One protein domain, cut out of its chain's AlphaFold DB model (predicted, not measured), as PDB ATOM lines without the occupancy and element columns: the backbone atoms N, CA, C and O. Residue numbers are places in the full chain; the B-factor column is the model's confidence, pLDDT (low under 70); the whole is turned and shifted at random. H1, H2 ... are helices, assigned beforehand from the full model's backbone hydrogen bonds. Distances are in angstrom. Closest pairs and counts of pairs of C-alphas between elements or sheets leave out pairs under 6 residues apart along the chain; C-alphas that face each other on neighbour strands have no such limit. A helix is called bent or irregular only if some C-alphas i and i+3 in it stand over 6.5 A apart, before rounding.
ATOM      1  N   ALA A 153      42.297  39.354  29.804       92.19
ATOM      2  CA  ALA A 153      41.297  38.905  30.766       92.19
ATOM      3  C   ALA A 153      40.365  37.836  30.167       92.19
ATOM      4  O   ALA A 153      39.917  36.949  30.887       92.19
ATOM      5  N   ARG A 154      40.111  37.882  28.848       91.25
ATOM      6  CA  ARG A 154      39.192  36.958  28.154       91.25
ATOM      7  C   ARG A 154      39.689  35.516  28.161       91.25
ATOM      8  O   ARG A 154      38.889  34.593  28.229       91.25
ATOM      9  N   THR A 155      41.000  35.331  28.094       92.19
ATOM     10  CA  THR A 155      41.656  34.018  28.052       92.19
ATOM     11  C   THR A 155      42.141  33.568  29.425       92.19
ATOM     12  O   THR A 155      42.645  32.456  29.555       92.19
ATOM     13  N   ARG A 156      41.968  34.395  30.468       91.81
ATOM     14  CA  ARG A 156      42.513  34.151  31.811       91.81
ATOM     15  C   ARG A 156      42.131  32.786  32.371       91.81
ATOM     16  O   ARG A 156      43.011  32.083  32.856       91.81
ATOM     17  N   SER A 157      40.852  32.418  32.288       90.88
ATOM     18  CA  SER A 157      40.368  31.144  32.832       90.88
ATOM     19  C   SER A 157      40.992  29.955  32.092       90.88
ATOM     20  O   SER A 157      41.685  29.137  32.692       90.88
ATOM     21  N   ALA A 158      40.872  29.925  30.762       92.44
ATOM     22  CA  ALA A 158      41.440  28.872  29.917       92.44
ATOM     23  C   ALA A 158      42.969  28.729  30.079       92.44
ATOM     24  O   ALA A 158      43.498  27.621  30.160       92.44
ATOM     25  N   ARG A 159      43.685  29.851  30.189       93.00
ATOM     26  CA  ARG A 159      45.135  29.889  30.398       93.00
ATOM     27  C   ARG A 159      45.553  29.357  31.765       93.00
ATOM     28  O   ARG A 159      46.529  28.629  31.862       93.00
ATOM     29  N   GLN A 160      44.796  29.659  32.813       93.50
ATOM     30  CA  GLN A 160      45.071  29.125  34.143       93.50
ATOM     31  C   GLN A 160      44.981  27.590  34.172       93.50
ATOM     32  O   GLN A 160      45.798  26.930  34.816       93.50
ATOM     33  N   TYR A 161      44.043  27.007  33.425       94.19
ATOM     34  CA  TYR A 161      43.987  25.560  33.236       94.19
ATOM     35  C   TYR A 161      45.130  25.030  32.373       94.19
ATOM     36  O   TYR A 161      45.713  24.007  32.713       94.19
ATOM     37  N   TYR A 162      45.493  25.729  31.297       93.69
ATOM     38  CA  TYR A 162      46.674  25.403  30.491       93.69
ATOM     39  C   TYR A 162      47.952  25.290  31.341       93.69
ATOM     40  O   TYR A 162      48.708  24.318  31.231       93.69
ATOM     41  N   ASP A 163      48.146  26.243  32.246       95.69
ATOM     42  CA  ASP A 163      49.265  26.263  33.183       95.69
ATOM     43  C   ASP A 163      49.189  25.093  34.179       95.69
ATOM     44  O   ASP A 163      50.193  24.423  34.429       95.69
ATOM     45  N   LEU A 164      47.988  24.772  34.676       96.88
ATOM     46  CA  LEU A 164      47.755  23.595  35.517       96.88
ATOM     47  C   LEU A 164      48.095  22.283  34.788       96.88
ATOM     48  O   LEU A 164      48.730  21.411  35.379       96.88
ATOM     49  N   PHE A 165      47.728  22.127  33.511       95.56
ATOM     50  CA  PHE A 165      48.105  20.946  32.721       95.56
ATOM     51  C   PHE A 165      49.615  20.828  32.547       95.56
ATOM     52  O   PHE A 165      50.157  19.722  32.583       95.56
ATOM     53  N   THR A 166      50.304  21.959  32.393       94.12
ATOM     54  CA  THR A 166      51.769  21.992  32.355       94.12
ATOM     55  C   THR A 166      52.349  21.488  33.676       94.12
ATOM     56  O   THR A 166      53.175  20.575  33.664       94.12
ATOM     57  N   ALA A 167      51.847  21.994  34.807       96.94
ATOM     58  CA  ALA A 167      52.282  21.573  36.135       96.94
ATOM     59  C   ALA A 167      51.993  20.091  36.424       96.94
ATOM     60  O   ALA A 167      52.868  19.376  36.906       96.94
ATOM     61  N   ILE A 168      50.817  19.579  36.047       97.44
ATOM     62  CA  ILE A 168      50.489  18.148  36.167       97.44
ATOM     63  C   ILE A 168      51.396  17.295  35.275       97.44
ATOM     64  O   ILE A 168      51.823  16.217  35.684       97.44
ATOM     65  N   GLY A 169      51.717  17.762  34.067       96.06
ATOM     66  CA  GLY A 169      52.651  17.076  33.181       96.06
ATOM     67  C   GLY A 169      54.067  17.009  33.756       96.06
ATOM     68  O   GLY A 169      54.745  15.994  33.600       96.06
ATOM     69  N   ASP A 170      54.512  18.068  34.429       95.25
ATOM     70  CA  ASP A 170      55.785  18.100  35.150       95.25
ATOM     71  C   ASP A 170      55.750  17.164  36.371       95.25
ATOM     72  O   ASP A 170      56.650  16.338  36.518       95.25
ATOM     73  N   MET A 171      54.671  17.172  37.165       96.06
ATOM     74  CA  MET A 171      54.449  16.208  38.254       96.06
ATOM     75  C   MET A 171      54.469  14.763  37.753       96.06
ATOM     76  O   MET A 171      55.104  13.908  38.356       96.06
ATOM     77  N   GLN A 172      53.837  14.466  36.618       95.94
ATOM     78  CA  GLN A 172      53.844  13.122  36.041       95.94
ATOM     79  C   GLN A 172      55.268  12.610  35.768       95.94
ATOM     80  O   GLN A 172      55.534  11.420  35.916       95.94
ATOM     81  N   ARG A 173      56.186  13.496  35.360       93.38
ATOM     82  CA  ARG A 173      57.579  13.139  35.053       93.38
ATOM     83  C   ARG A 173      58.507  13.207  36.264       93.38
ATOM     84  O   ARG A 173      59.480  12.466  36.294       93.38
ATOM     85  N   GLY A 174      58.238  14.114  37.202       92.75
ATOM     86  CA  GLY A 174      59.151  14.477  38.288       92.75
ATOM     87  C   GLY A 174      58.683  14.100  39.691       92.75
ATOM     88  O   GLY A 174      59.436  14.293  40.637       92.75
ATOM     89  N   ALA A 175      57.470  13.561  39.859       94.25
ATOM     90  CA  ALA A 175      56.959  13.165  41.175       94.25
ATOM     91  C   ALA A 175      57.815  12.084  41.854       94.25
ATOM     92  O   ALA A 175      57.786  11.954  43.078       94.25
ATOM     93  N   LEU A 176      58.567  11.314  41.069       94.00
ATOM     94  CA  LEU A 176      59.540  10.348  41.554       94.00
ATOM     95  C   LEU A 176      60.913  10.700  40.980       94.00
ATOM     96  O   LEU A 176      61.021  11.032  39.798       94.00
ATOM     97  N   ASP A 177      61.952  10.593  41.803       87.38
ATOM     98  CA  ASP A 177      63.336  10.687  41.344       87.38
ATOM     99  C   ASP A 177      63.584   9.592  40.285       87.38
ATOM    100  O   ASP A 177      63.328   8.416  40.552       87.38
ATOM    101  N   PRO A 178      64.062   9.930  39.077       84.00
ATOM    102  CA  PRO A 178      64.201   8.954  37.998       84.00
ATOM    103  C   PRO A 178      65.315   7.926  38.245       84.00
ATOM    104  O   PRO A 178      65.280   6.849  37.652       84.00
ATOM    105  N   ALA A 179      66.302   8.242  39.086       83.38
ATOM    106  CA  ALA A 179      67.414   7.355  39.404       83.38
ATOM    107  C   ALA A 179      67.083   6.411  40.567       83.38
ATOM    108  O   ALA A 179      67.473   5.245  40.528       83.38
ATOM    109  N   THR A 180      66.373   6.893  41.593       84.44
ATOM    110  CA  THR A 180      66.099   6.107  42.812       84.44
ATOM    111  C   THR A 180      64.646   5.666  42.972       84.44
ATOM    112  O   THR A 180      64.364   4.773  43.766       84.44
ATOM    113  N   GLY A 181      63.708   6.267  42.240       89.19
ATOM    114  CA  GLY A 181      62.268   6.054  42.412       89.19
ATOM    115  C   GLY A 181      61.700   6.662  43.701       89.19
ATOM    116  O   GLY A 181      60.545   6.399  44.046       89.19
ATOM    117  N   GLU A 182      62.495   7.452  44.431       90.69
ATOM    118  CA  GLU A 182      62.080   8.089  45.682       90.69
ATOM    119  C   GLU A 182      61.041   9.196  45.435       90.69
ATOM    120  O   GLU A 182      61.146   9.917  44.442       90.69
ATOM    121  N   PRO A 183      60.055   9.381  46.333       92.88
ATOM    122  CA  PRO A 183      59.099  10.479  46.226       92.88
ATOM    123  C   PRO A 183      59.767  11.860  46.311       92.88
ATOM    124  O   PRO A 183      60.475  12.165  47.271       92.88
ATOM    125  N   ALA A 184      59.483  12.732  45.343       92.19
ATOM    126  CA  ALA A 184      59.959  14.114  45.320       92.19
ATOM    127  C   ALA A 184      59.055  15.033  46.167       92.19
ATOM    128  O   ALA A 184      58.223  15.776  45.645       92.19
ATOM    129  N   TYR A 185      59.195  14.976  47.496       92.81
ATOM    130  CA  TYR A 185      58.328  15.723  48.420       92.81
ATOM    131  C   TYR A 185      58.371  17.245  48.228       92.81
ATOM    132  O   TYR A 185      57.319  17.874  48.274       92.81
ATOM    133  N   ALA A 186      59.542  17.830  47.955       91.69
ATOM    134  CA  ALA A 186      59.659  19.262  47.667       91.69
ATOM    135  C   ALA A 186      58.743  19.686  46.505       91.69
ATOM    136  O   ALA A 186      57.930  20.596  46.654       91.69
ATOM    137  N   LEU A 187      58.776  18.922  45.406       93.50
ATOM    138  CA  LEU A 187      57.946  19.163  44.227       93.50
ATOM    139  C   LEU A 187      56.444  19.024  44.537       93.50
ATOM    140  O   LEU A 187      55.643  19.786  44.003       93.50
ATOM    141  N   LEU A 188      56.049  18.089  45.415       95.88
ATOM    142  CA  LEU A 188      54.655  17.974  45.868       95.88
ATOM    143  C   LEU A 188      54.183  19.249  46.574       95.88
ATOM    144  O   LEU A 188      53.074  19.718  46.311       95.88
ATOM    145  N   PHE A 189      55.003  19.786  47.479       95.25
ATOM    146  CA  PHE A 189      54.670  20.997  48.223       95.25
ATOM    147  C   PHE A 189      54.630  22.218  47.310       95.25
ATOM    148  O   PHE A 189      53.650  22.957  47.345       95.25
ATOM    149  N   ASP A 190      55.621  22.369  46.431       95.25
ATOM    150  CA  ASP A 190      55.635  23.425  45.419       95.25
ATOM    151  C   ASP A 190      54.397  23.353  44.510       95.25
ATOM    152  O   ASP A 190      53.780  24.372  44.193       95.25
ATOM    153  N   PHE A 191      53.989  22.142  44.113       97.56
ATOM    154  CA  PHE A 191      52.806  21.938  43.276       97.56
ATOM    155  C   PHE A 191      51.536  22.350  44.006       97.56
ATOM    156  O   PHE A 191      50.711  23.076  43.451       97.56
ATOM    157  N   LYS A 192      51.386  21.925  45.263       97.94
ATOM    158  CA  LYS A 192      50.243  22.301  46.092       97.94
ATOM    159  C   LYS A 192      50.168  23.817  46.289       97.94
ATOM    160  O   LYS A 192      49.096  24.385  46.104       97.94
ATOM    161  N   GLU A 193      51.285  24.473  46.585       96.75
ATOM    162  CA  GLU A 193      51.357  25.928  46.765       96.75
ATOM    163  C   GLU A 193      51.052  26.694  45.468       96.75
ATOM    164  O   GLU A 193      50.336  27.696  45.499       96.75
ATOM    165  N   ALA A 194      51.522  26.215  44.312       97.19
ATOM    166  CA  ALA A 194      51.187  26.803  43.014       97.19
ATOM    167  C   ALA A 194      49.695  26.633  42.671       97.19
ATOM    168  O   ALA A 194      49.047  27.569  42.192       97.19
ATOM    169  N   VAL A 195      49.123  25.459  42.957       98.00
ATOM    170  CA  VAL A 195      47.684  25.195  42.805       98.00
ATOM    171  C   VAL A 195      46.854  26.098  43.724       98.00
ATOM    172  O   VAL A 195      45.848  26.656  43.276       98.00
ATOM    173  N   ASP A 196      47.282  26.286  44.973       97.62
ATOM    174  CA  ASP A 196      46.638  27.182  45.939       97.62
ATOM    175  C   ASP A 196      46.726  28.648  45.493       97.62
ATOM    176  O   ASP A 196      45.721  29.356  45.524       97.62
ATOM    177  N   ALA A 197      47.885  29.093  44.992       96.31
ATOM    178  CA  ALA A 197      48.069  30.438  44.442       96.31
ATOM    179  C   ALA A 197      47.164  30.702  43.227       96.31
ATOM    180  O   ALA A 197      46.679  31.818  43.037       96.31
ATOM    181  N   GLY A 198      46.895  29.670  42.423       95.62
ATOM    182  CA  GLY A 198      45.894  29.717  41.362       95.62
ATOM    183  C   GLY A 198      44.445  29.673  41.865       95.62
ATOM    184  O   GLY A 198      43.535  29.977  41.103       95.62
ATOM    185  N   GLY A 199      44.181  29.293  43.116       96.19
ATOM    186  CA  GLY A 199      42.821  29.023  43.593       96.19
ATOM    187  C   GLY A 199      42.201  27.771  42.958       96.19
ATOM    188  O   GLY A 199      40.983  27.689  42.803       96.19
ATOM    189  N   LEU A 200      43.027  26.798  42.561       96.81
ATOM    190  CA  LEU A 200      42.611  25.576  41.858       96.81
ATOM    191  C   LEU A 200      42.549  24.342  42.769       96.81
ATOM    192  O   LEU A 200      42.279  23.245  42.289       96.81
ATOM    193  N   THR A 201      42.763  24.489  44.076       97.81
ATOM    194  CA  THR A 201      42.870  23.374  45.035       97.81
ATOM    195  C   THR A 201      41.674  22.439  44.982       97.81
ATOM    196  O   THR A 201      41.831  21.232  44.818       97.81
ATOM    197  N   ARG A 202      40.464  23.003  45.067       96.88
ATOM    198  CA  ARG A 202      39.221  22.230  45.019       96.88
ATOM    199  C   ARG A 202      39.049  21.530  43.674       96.88
ATOM    200  O   ARG A 202      38.675  20.366  43.637       96.88
ATOM    201  N   VAL A 203      39.363  22.225  42.587       96.25
ATOM    202  CA  VAL A 203      39.266  21.691  41.227       96.25
ATOM    203  C   VAL A 203      40.188  20.483  41.034       96.25
ATOM    204  O   VAL A 203      39.758  19.450  40.523       96.25
ATOM    205  N   VAL A 204      41.442  20.591  41.479       97.69
ATOM    206  CA  VAL A 204      42.410  19.489  41.415       97.69
ATOM    207  C   VAL A 204      41.974  18.335  42.318       97.69
ATOM    208  O   VAL A 204      41.986  17.192  41.873       97.69
ATOM    209  N   ALA A 205      41.528  18.618  43.547       98.00
ATOM    210  CA  ALA A 205      41.039  17.596  44.471       98.00
ATOM    211  C   ALA A 205      39.829  16.832  43.910       98.00
ATOM    212  O   ALA A 205      39.803  15.608  43.967       98.00
ATOM    213  N   GLU A 206      38.856  17.525  43.312       97.44
ATOM    214  CA  GLU A 206      37.695  16.892  42.672       97.44
ATOM    215  C   GLU A 206      38.112  15.992  41.499       97.44
ATOM    216  O   GLU A 206      37.595  14.885  41.361       97.44
ATOM    217  N   ALA A 207      39.064  16.431  40.671       96.88
ATOM    218  CA  ALA A 207      39.573  15.624  39.562       96.88
ATOM    219  C   ALA A 207      40.366  14.396  40.043       96.88
ATOM    220  O   ALA A 207      40.191  13.308  39.499       96.88
ATOM    221  N   ILE A 208      41.176  14.536  41.100       97.50
ATOM    222  CA  ILE A 208      41.817  13.394  41.769       97.50
ATOM    223  C   ILE A 208      40.743  12.452  42.322       97.50
ATOM    224  O   ILE A 208      40.837  11.249  42.110       97.50
ATOM    225  N   GLY A 209      39.693  12.982  42.952       96.88
ATOM    226  CA  GLY A 209      38.630  12.202  43.586       96.88
ATOM    227  C   GLY A 209      37.810  11.342  42.626       96.88
ATOM    228  O   GLY A 209      37.336  10.279  43.022       96.88
ATOM    229  N   ARG A 210      37.688  11.746  41.354       95.88
ATOM    230  CA  ARG A 210      37.085  10.910  40.296       95.88
ATOM    231  C   ARG A 210      37.928   9.676  39.965       95.88
ATOM    232  O   ARG A 210      37.378   8.672  39.524       95.88
ATOM    233  N   LEU A 211      39.241   9.744  40.179       95.06
ATOM    234  CA  LEU A 211      40.164   8.624  39.978       95.06
ATOM    235  C   LEU A 211      40.337   7.798  41.257       95.06
ATOM    236  O   LEU A 211      40.368   6.572  41.198       95.06
ATOM    237  N   ASP A 212      40.476   8.478  42.393       95.56
ATOM    238  CA  ASP A 212      40.654   7.902  43.720       95.56
ATOM    239  C   ASP A 212      40.221   8.916  44.797       95.56
ATOM    240  O   ASP A 212      40.912   9.899  45.086       95.56
ATOM    241  N   ALA A 213      39.067   8.659  45.417       94.50
ATOM    242  CA  ALA A 213      38.497   9.517  46.454       94.50
ATOM    243  C   ALA A 213      39.404   9.657  47.689       94.50
ATOM    244  O   ALA A 213      39.451  10.727  48.295       94.50
ATOM    245  N   ALA A 214      40.156   8.614  48.057       94.81
ATOM    246  CA  ALA A 214      41.050   8.681  49.209       94.81
ATOM    247  C   ALA A 214      42.238   9.617  48.935       94.81
ATOM    248  O   ALA A 214      42.683  10.329  49.835       94.81
ATOM    249  N   GLN A 215      42.722   9.664  47.691       96.81
ATOM    250  CA  GLN A 215      43.827  10.543  47.295       96.81
ATOM    251  C   GLN A 215      43.424  12.020  47.225       96.81
ATOM    252  O   GLN A 215      44.278  12.885  47.413       96.81
ATOM    253  N   ALA A 216      42.142  12.328  47.010       97.38
ATOM    254  CA  ALA A 216      41.652  13.705  47.042       97.38
ATOM    255  C   ALA A 216      41.829  14.329  48.434       97.38
ATOM    256  O   ALA A 216      42.397  15.412  48.562       97.38
ATOM    257  N   GLU A 217      41.430  13.604  49.481       95.75
ATOM    258  CA  GLU A 217      41.615  14.034  50.873       95.75
ATOM    259  C   GLU A 217      43.099  14.161  51.237       95.75
ATOM    260  O   GLU A 217      43.514  15.108  51.908       95.75
ATOM    261  N   VAL A 218      43.933  13.242  50.738       97.25
ATOM    262  CA  VAL A 218      45.386  13.339  50.916       97.25
ATOM    263  C   VAL A 218      45.926  14.612  50.267       97.25
ATOM    264  O   VAL A 218      46.676  15.333  50.924       97.25
ATOM    265  N   PHE A 219      45.524  14.930  49.033       98.12
ATOM    266  CA  PHE A 219      45.939  16.152  48.342       98.12
ATOM    267  C   PHE A 219      45.517  17.421  49.098       98.12
ATOM    268  O   PHE A 219      46.321  18.342  49.247       98.12
ATOM    269  N   LEU A 220      44.295  17.456  49.639       96.94
ATOM    270  CA  LEU A 220      43.820  18.570  50.469       96.94
ATOM    271  C   LEU A 220      44.644  18.742  51.752       96.94
ATOM    272  O   LEU A 220      44.802  19.864  52.228       96.94
ATOM    273  N   SER A 221      45.196  17.651  52.287       94.06
ATOM    274  CA  SER A 221      46.026  17.658  53.497       94.06
ATOM    275  C   SER A 221      47.504  18.001  53.266       94.06
ATOM    276  O   SER A 221      48.257  18.093  54.236       94.06
ATOM    277  N   VAL A 222      47.946  18.138  52.008       96.25
ATOM    278  CA  VAL A 222      49.329  18.515  51.688       96.25
ATOM    279  C   VAL A 222      49.586  19.932  52.188       96.25
ATOM    280  O   VAL A 222      48.955  20.888  51.740       96.25
ATOM    281  N   ASP A 223      50.542  20.050  53.101       91.88
ATOM    282  CA  ASP A 223      50.997  21.310  53.670       91.88
ATOM    283  C   ASP A 223      52.478  21.169  54.022       91.88
ATOM    284  O   ASP A 223      52.863  20.279  54.787       91.88
ATOM    285  N   ARG A 224      53.307  22.061  53.469       89.56
ATOM    286  CA  ARG A 224      54.744  22.093  53.745       89.56
ATOM    287  C   ARG A 224      54.995  22.296  55.239       89.56
ATOM    288  O   ARG A 224      55.948  21.747  55.777       89.56
ATOM    289  N   GLY A 225      54.180  23.091  55.931       86.56
ATOM    290  CA  GLY A 225      54.318  23.394  57.359       86.56
ATOM    291  C   GLY A 225      53.861  22.278  58.301       86.56
ATOM    292  O   GLY A 225      54.197  22.310  59.487       86.56
ATOM    293  N   ALA A 226      53.128  21.279  57.808       85.75
ATOM    294  CA  ALA A 226      52.553  20.250  58.659       85.75
ATOM    295  C   ALA A 226      53.607  19.275  59.204       85.75
ATOM    296  O   ALA A 226      54.514  18.828  58.500       85.75
ATOM    297  N   ALA A 227      53.427  18.858  60.462       83.25
ATOM    298  CA  ALA A 227      54.190  17.751  61.026       83.25
ATOM    299  C   ALA A 227      53.934  16.470  60.212       83.25
ATOM    300  O   ALA A 227      52.785  16.024  60.054       83.25
ATOM    301  N   ALA A 228      55.014  15.889  59.702       85.62
ATOM    302  CA  ALA A 228      54.981  14.722  58.838       85.62
ATOM    303  C   ALA A 228      55.044  13.443  59.681       85.62
ATOM    304  O   ALA A 228      56.120  12.906  59.916       85.62
ATOM    305  N   SER A 229      53.897  12.955  60.161       90.56
ATOM    306  CA  SER A 229      53.812  11.612  60.751       90.56
ATOM    307  C   SER A 229      54.039  10.531  59.690       90.56
ATOM    308  O   SER A 229      53.787  10.768  58.509       90.56
ATOM    309  N   ASP A 230      54.435   9.327  60.101       91.06
ATOM    310  CA  ASP A 230      54.722   8.204  59.189       91.06
ATOM    311  C   ASP A 230      53.539   7.919  58.253       91.06
ATOM    312  O   ASP A 230      53.695   7.745  57.044       91.06
ATOM    313  N   ARG A 231      52.318   7.987  58.801       93.12
ATOM    314  CA  ARG A 231      51.081   7.855  58.027       93.12
ATOM    315  C   ARG A 231      50.958   8.932  56.948       93.12
ATOM    316  O   ARG A 231      50.638   8.594  55.812       93.12
ATOM    317  N   ARG A 232      51.206  10.205  57.276       93.00
ATOM    318  CA  ARG A 232      51.143  11.304  56.296       93.00
ATOM    319  C   ARG A 232      52.219  11.156  55.229       93.00
ATOM    320  O   ARG A 232      51.916  11.303  54.051       93.00
ATOM    321  N   ARG A 233      53.446  10.795  55.617       92.25
ATOM    322  CA  ARG A 233      54.549  10.565  54.671       92.25
ATOM    323  C   ARG A 233      54.220   9.456  53.678       92.25
ATOM    324  O   ARG A 233      54.434   9.637  52.479       92.25
ATOM    325  N   ALA A 234      53.642   8.354  54.155       93.94
ATOM    326  CA  ALA A 234      53.185   7.258  53.305       93.94
ATOM    327  C   ALA A 234      52.048   7.686  52.362       93.94
ATOM    328  O   ALA A 234      52.072   7.349  51.179       93.94
ATOM    329  N   GLN A 235      51.082   8.467  52.857       95.88
ATOM    330  CA  GLN A 235      49.991   9.010  52.045       95.88
ATOM    331  C   GLN A 235      50.509   9.949  50.944       95.88
ATOM    332  O   GLN A 235      50.146   9.785  49.784       95.88
ATOM    333  N   TRP A 236      51.401  10.885  51.274       96.44
ATOM    334  CA  TRP A 236      52.016  11.796  50.303       96.44
ATOM    335  C   TRP A 236      52.907  11.073  49.290       96.44
ATOM    336  O   TRP A 236      52.893  11.414  48.108       96.44
ATOM    337  N   ALA A 237      53.639  10.041  49.719       95.50
ATOM    338  CA  ALA A 237      54.390   9.184  48.806       95.50
ATOM    339  C   ALA A 237      53.462   8.491  47.804       95.50
ATOM    340  O   ALA A 237      53.759   8.449  46.611       95.50
ATOM    341  N   GLU A 238      52.329   7.962  48.271       96.88
ATOM    342  CA  GLU A 238      51.372   7.307  47.385       96.88
ATOM    343  C   GLU A 238      50.691   8.292  46.436       96.88
ATOM    344  O   GLU A 238      50.511   7.970  45.262       96.88
ATOM    345  N   LEU A 239      50.418   9.514  46.891       97.75
ATOM    346  CA  LEU A 239      49.923  10.592  46.040       97.75
ATOM    347  C   LEU A 239      50.916  10.929  44.916       97.75
ATOM    348  O   LEU A 239      50.521  11.020  43.754       97.75
ATOM    349  N   LEU A 240      52.211  11.047  45.228       97.19
ATOM    350  CA  LEU A 240      53.272  11.269  44.236       97.19
ATOM    351  C   LEU A 240      53.365  10.123  43.222       97.19
ATOM    352  O   LEU A 240      53.390  10.361  42.012       97.19
ATOM    353  N   ARG A 241      53.322   8.868  43.683       97.00
ATOM    354  CA  ARG A 241      53.240   7.712  42.773       97.00
ATOM    355  C   ARG A 241      51.958   7.743  41.938       97.00
ATOM    356  O   ARG A 241      51.977   7.370  40.765       97.00
ATOM    357  N   GLY A 242      50.856   8.210  42.519       96.50
ATOM    358  CA  GLY A 242      49.595   8.478  41.841       96.50
ATOM    359  C   GLY A 242      49.764   9.464  40.687       96.50
ATOM    360  O   GLY A 242      49.367   9.139  39.570       96.50
ATOM    361  N   PHE A 243      50.415  10.610  40.908       97.12
ATOM    362  CA  PHE A 243      50.732  11.575  39.846       97.12
ATOM    363  C   PHE A 243      51.598  10.962  38.743       97.12
ATOM    364  O   PHE A 243      51.264  11.102  37.565       97.12
ATOM    365  N   ALA A 244      52.653  10.228  39.104       95.62
ATOM    366  CA  ALA A 244      53.535   9.579  38.133       95.62
ATOM    367  C   ALA A 244      52.783   8.584  37.226       95.62
ATOM    368  O   ALA A 244      52.982   8.559  36.011       95.62
ATOM    369  N   ARG A 245      51.864   7.791  37.797       95.44
ATOM    370  CA  ARG A 245      51.087   6.782  37.051       95.44
ATOM    371  C   ARG A 245      49.879   7.359  36.312       95.44
ATOM    372  O   ARG A 245      49.554   6.899  35.218       95.44
ATOM    373  N   ASN A 246      49.192   8.331  36.909       95.00
ATOM    374  CA  ASN A 246      47.866   8.777  36.479       95.00
ATOM    375  C   ASN A 246      47.820  10.230  35.981       95.00
ATOM    376  O   ASN A 246      46.738  10.679  35.619       95.00
ATOM    377  N   GLY A 247      48.935  10.966  35.898       92.44
ATOM    378  CA  GLY A 247      48.936  12.388  35.508       92.44
ATOM    379  C   GLY A 247      48.215  12.690  34.183       92.44
ATOM    380  O   GLY A 247      47.452  13.653  34.088       92.44
ATOM    381  N   ALA A 248      48.352  11.812  33.183       93.62
ATOM    382  CA  ALA A 248      47.619  11.929  31.921       93.62
ATOM    383  C   ALA A 248      46.104  11.702  32.084       93.62
ATOM    384  O   ALA A 248      45.310  12.424  31.484       93.62
ATOM    385  N   LYS A 249      45.695  10.736  32.920       95.12
ATOM    386  CA  LYS A 249      44.277  10.497  33.238       95.12
ATOM    387  C   LYS A 249      43.689  11.667  34.020       95.12
ATOM    388  O   LYS A 249      42.625  12.140  33.659       95.12
ATOM    389  N   LEU A 250      44.419  12.190  35.008       95.19
ATOM    390  CA  LEU A 250      44.031  13.380  35.769       95.19
ATOM    391  C   LEU A 250      43.837  14.594  34.854       95.19
ATOM    392  O   LEU A 250      42.863  15.329  34.988       95.19
ATOM    393  N   SER A 251      44.735  14.773  33.883       94.00
ATOM    394  CA  SER A 251      44.569  15.803  32.856       94.00
ATOM    395  C   SER A 251      43.302  15.563  32.018       94.00
ATOM    396  O   SER A 251      42.559  16.495  31.730       94.00
ATOM    397  N   GLY A 252      43.006  14.310  31.668       93.56
ATOM    398  CA  GLY A 252      41.746  13.939  31.019       93.56
ATOM    399  C   GLY A 252      40.514  14.304  31.854       93.56
ATOM    400  O   GLY A 252      39.589  14.911  31.324       93.56
ATOM    401  N   GLU A 253      40.522  14.009  33.157       94.44
ATOM    402  CA  GLU A 253      39.420  14.341  34.071       94.44
ATOM    403  C   GLU A 253      39.165  15.849  34.135       94.44
ATOM    404  O   GLU A 253      38.031  16.298  33.966       94.44
ATOM    405  N   LEU A 254      40.224  16.646  34.305       92.94
ATOM    406  CA  LEU A 254      40.131  18.108  34.305       92.94
ATOM    407  C   LEU A 254      39.590  18.635  32.969       92.94
ATOM    408  O   LEU A 254      38.673  19.457  32.941       92.94
ATOM    409  N   PHE A 255      40.126  18.143  31.852       92.06
ATOM    410  CA  PHE A 255      39.723  18.600  30.524       92.06
ATOM    411  C   PHE A 255      38.260  18.255  30.208       92.06
ATOM    412  O   PHE A 255      37.527  19.066  29.637       92.06
ATOM    413  N   ASN A 256      37.811  17.061  30.589       90.50
ATOM    414  CA  ASN A 256      36.483  16.569  30.236       90.50
ATOM    415  C   ASN A 256      35.383  17.088  31.168       90.50
ATOM    416  O   ASN A 256      34.286  17.384  30.686       90.50
ATOM    417  N   HIS A 257      35.674  17.222  32.467       90.31
ATOM    418  CA  HIS A 257      34.658  17.439  33.502       90.31
ATOM    419  C   HIS A 257      34.743  18.782  34.229       90.31
ATOM    420  O   HIS A 257      33.824  19.102  34.982       90.31
ATOM    421  N   THR A 258      35.800  19.571  34.018       90.50
ATOM    422  CA  THR A 258      35.929  20.898  34.640       90.50
ATOM    423  C   THR A 258      35.792  22.028  33.631       90.50
ATOM    424  O   THR A 258      35.097  23.001  33.905       90.50
ATOM    425  N   LEU A 259      36.435  21.913  32.468       90.12
ATOM    426  CA  LEU A 259      36.440  22.996  31.489       90.12
ATOM    427  C   LEU A 259      35.077  23.187  30.822       90.12
ATOM    428  O   LEU A 259      34.440  22.237  30.352       90.12
ATOM    429  N   THR A 260      34.676  24.446  30.674       93.50
ATOM    430  CA  THR A 260      33.571  24.820  29.792       93.50
ATOM    431  C   THR A 260      33.937  24.546  28.323       93.50
ATOM    432  O   THR A 260      35.120  24.490  27.967       93.50
ATOM    433  N   PRO A 261      32.950  24.383  27.418       93.31
ATOM    434  CA  PRO A 261      33.221  24.254  25.983       93.31
ATOM    435  C   PRO A 261      34.088  25.394  25.427       93.31
ATOM    436  O   PRO A 261      35.065  25.126  24.737       93.31
ATOM    437  N   ALA A 262      33.800  26.639  25.817       92.12
ATOM    438  CA  ALA A 262      34.554  27.809  25.371       92.12
ATOM    439  C   ALA A 262      36.024  27.774  25.826       92.12
ATOM    440  O   ALA A 262      36.917  28.102  25.050       92.12
ATOM    441  N   GLU A 263      36.304  27.350  27.062       93.25
ATOM    442  CA  GLU A 263      37.685  27.223  27.549       93.25
ATOM    443  C   GLU A 263      38.452  26.125  26.812       93.25
ATOM    444  O   GLU A 263      39.612  26.330  26.452       93.25
ATOM    445  N   ARG A 264      37.801  24.984  26.539       92.19
ATOM    446  CA  ARG A 264      38.395  23.904  25.738       92.19
ATOM    447  C   ARG A 264      38.748  24.372  24.340       92.19
ATOM    448  O   ARG A 264      39.873  24.155  23.903       92.19
TER     449      ARG A 264
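AT A GLANCE: This is residues 153 to 264 of the 351 residues of an uncharacterized protein of Bordetella genomosp. 5 (UniProt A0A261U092). Two helical hairpins, H1 with H2 and H3 with H4, pack on bent H5, whose arms make an L. The printed part has 112 residues with six named helices, H1 to H6, all helix. It is compact, radius of gyration of the C-alphas 13.8 A, spanning 44 by 27 by 23 A.

HOW THE PARTS SIT: H1, residues 156 to 174, and H2, residues 185 to 197, form a hairpin. H3, residues 201 to 211, and H4, residues 213 to 220, form another, closest at C-alphas 205 and 216, 4.7 A. H5, assigned as one helix by its hydrogen bonds, is bent between arms H5a, residues 230 to 245, and H5b, residues 248 to 257: C-alphas 245 and 248 are 8.1 A apart. H5a touches H1 with residues 240 to 245 alone, closest at C-alphas 244 and 172, 4.1 A. H5b touches H3, closest at C-alphas 253 and 207, 5.6 A. H6, residues 261 to 264, only just touches H1, with 3 pairs of C-alphas within 8 A. Every O i to N i+4 pair is within hydrogen-bond range in H1, H2, H5a and H5b, 6 of 7 in H3 and 3 of 4 in H4.

IN THESE COORDINATES: H1, 26.6 A long, begins at C-alpha 156, (42.513, 34.151, 31.811); H6 ends at C-alpha 264, (38.395, 23.904, 25.738).

THE WHOLE: The printed part has no cut and no long link; no printed residue is under pLDDT 70.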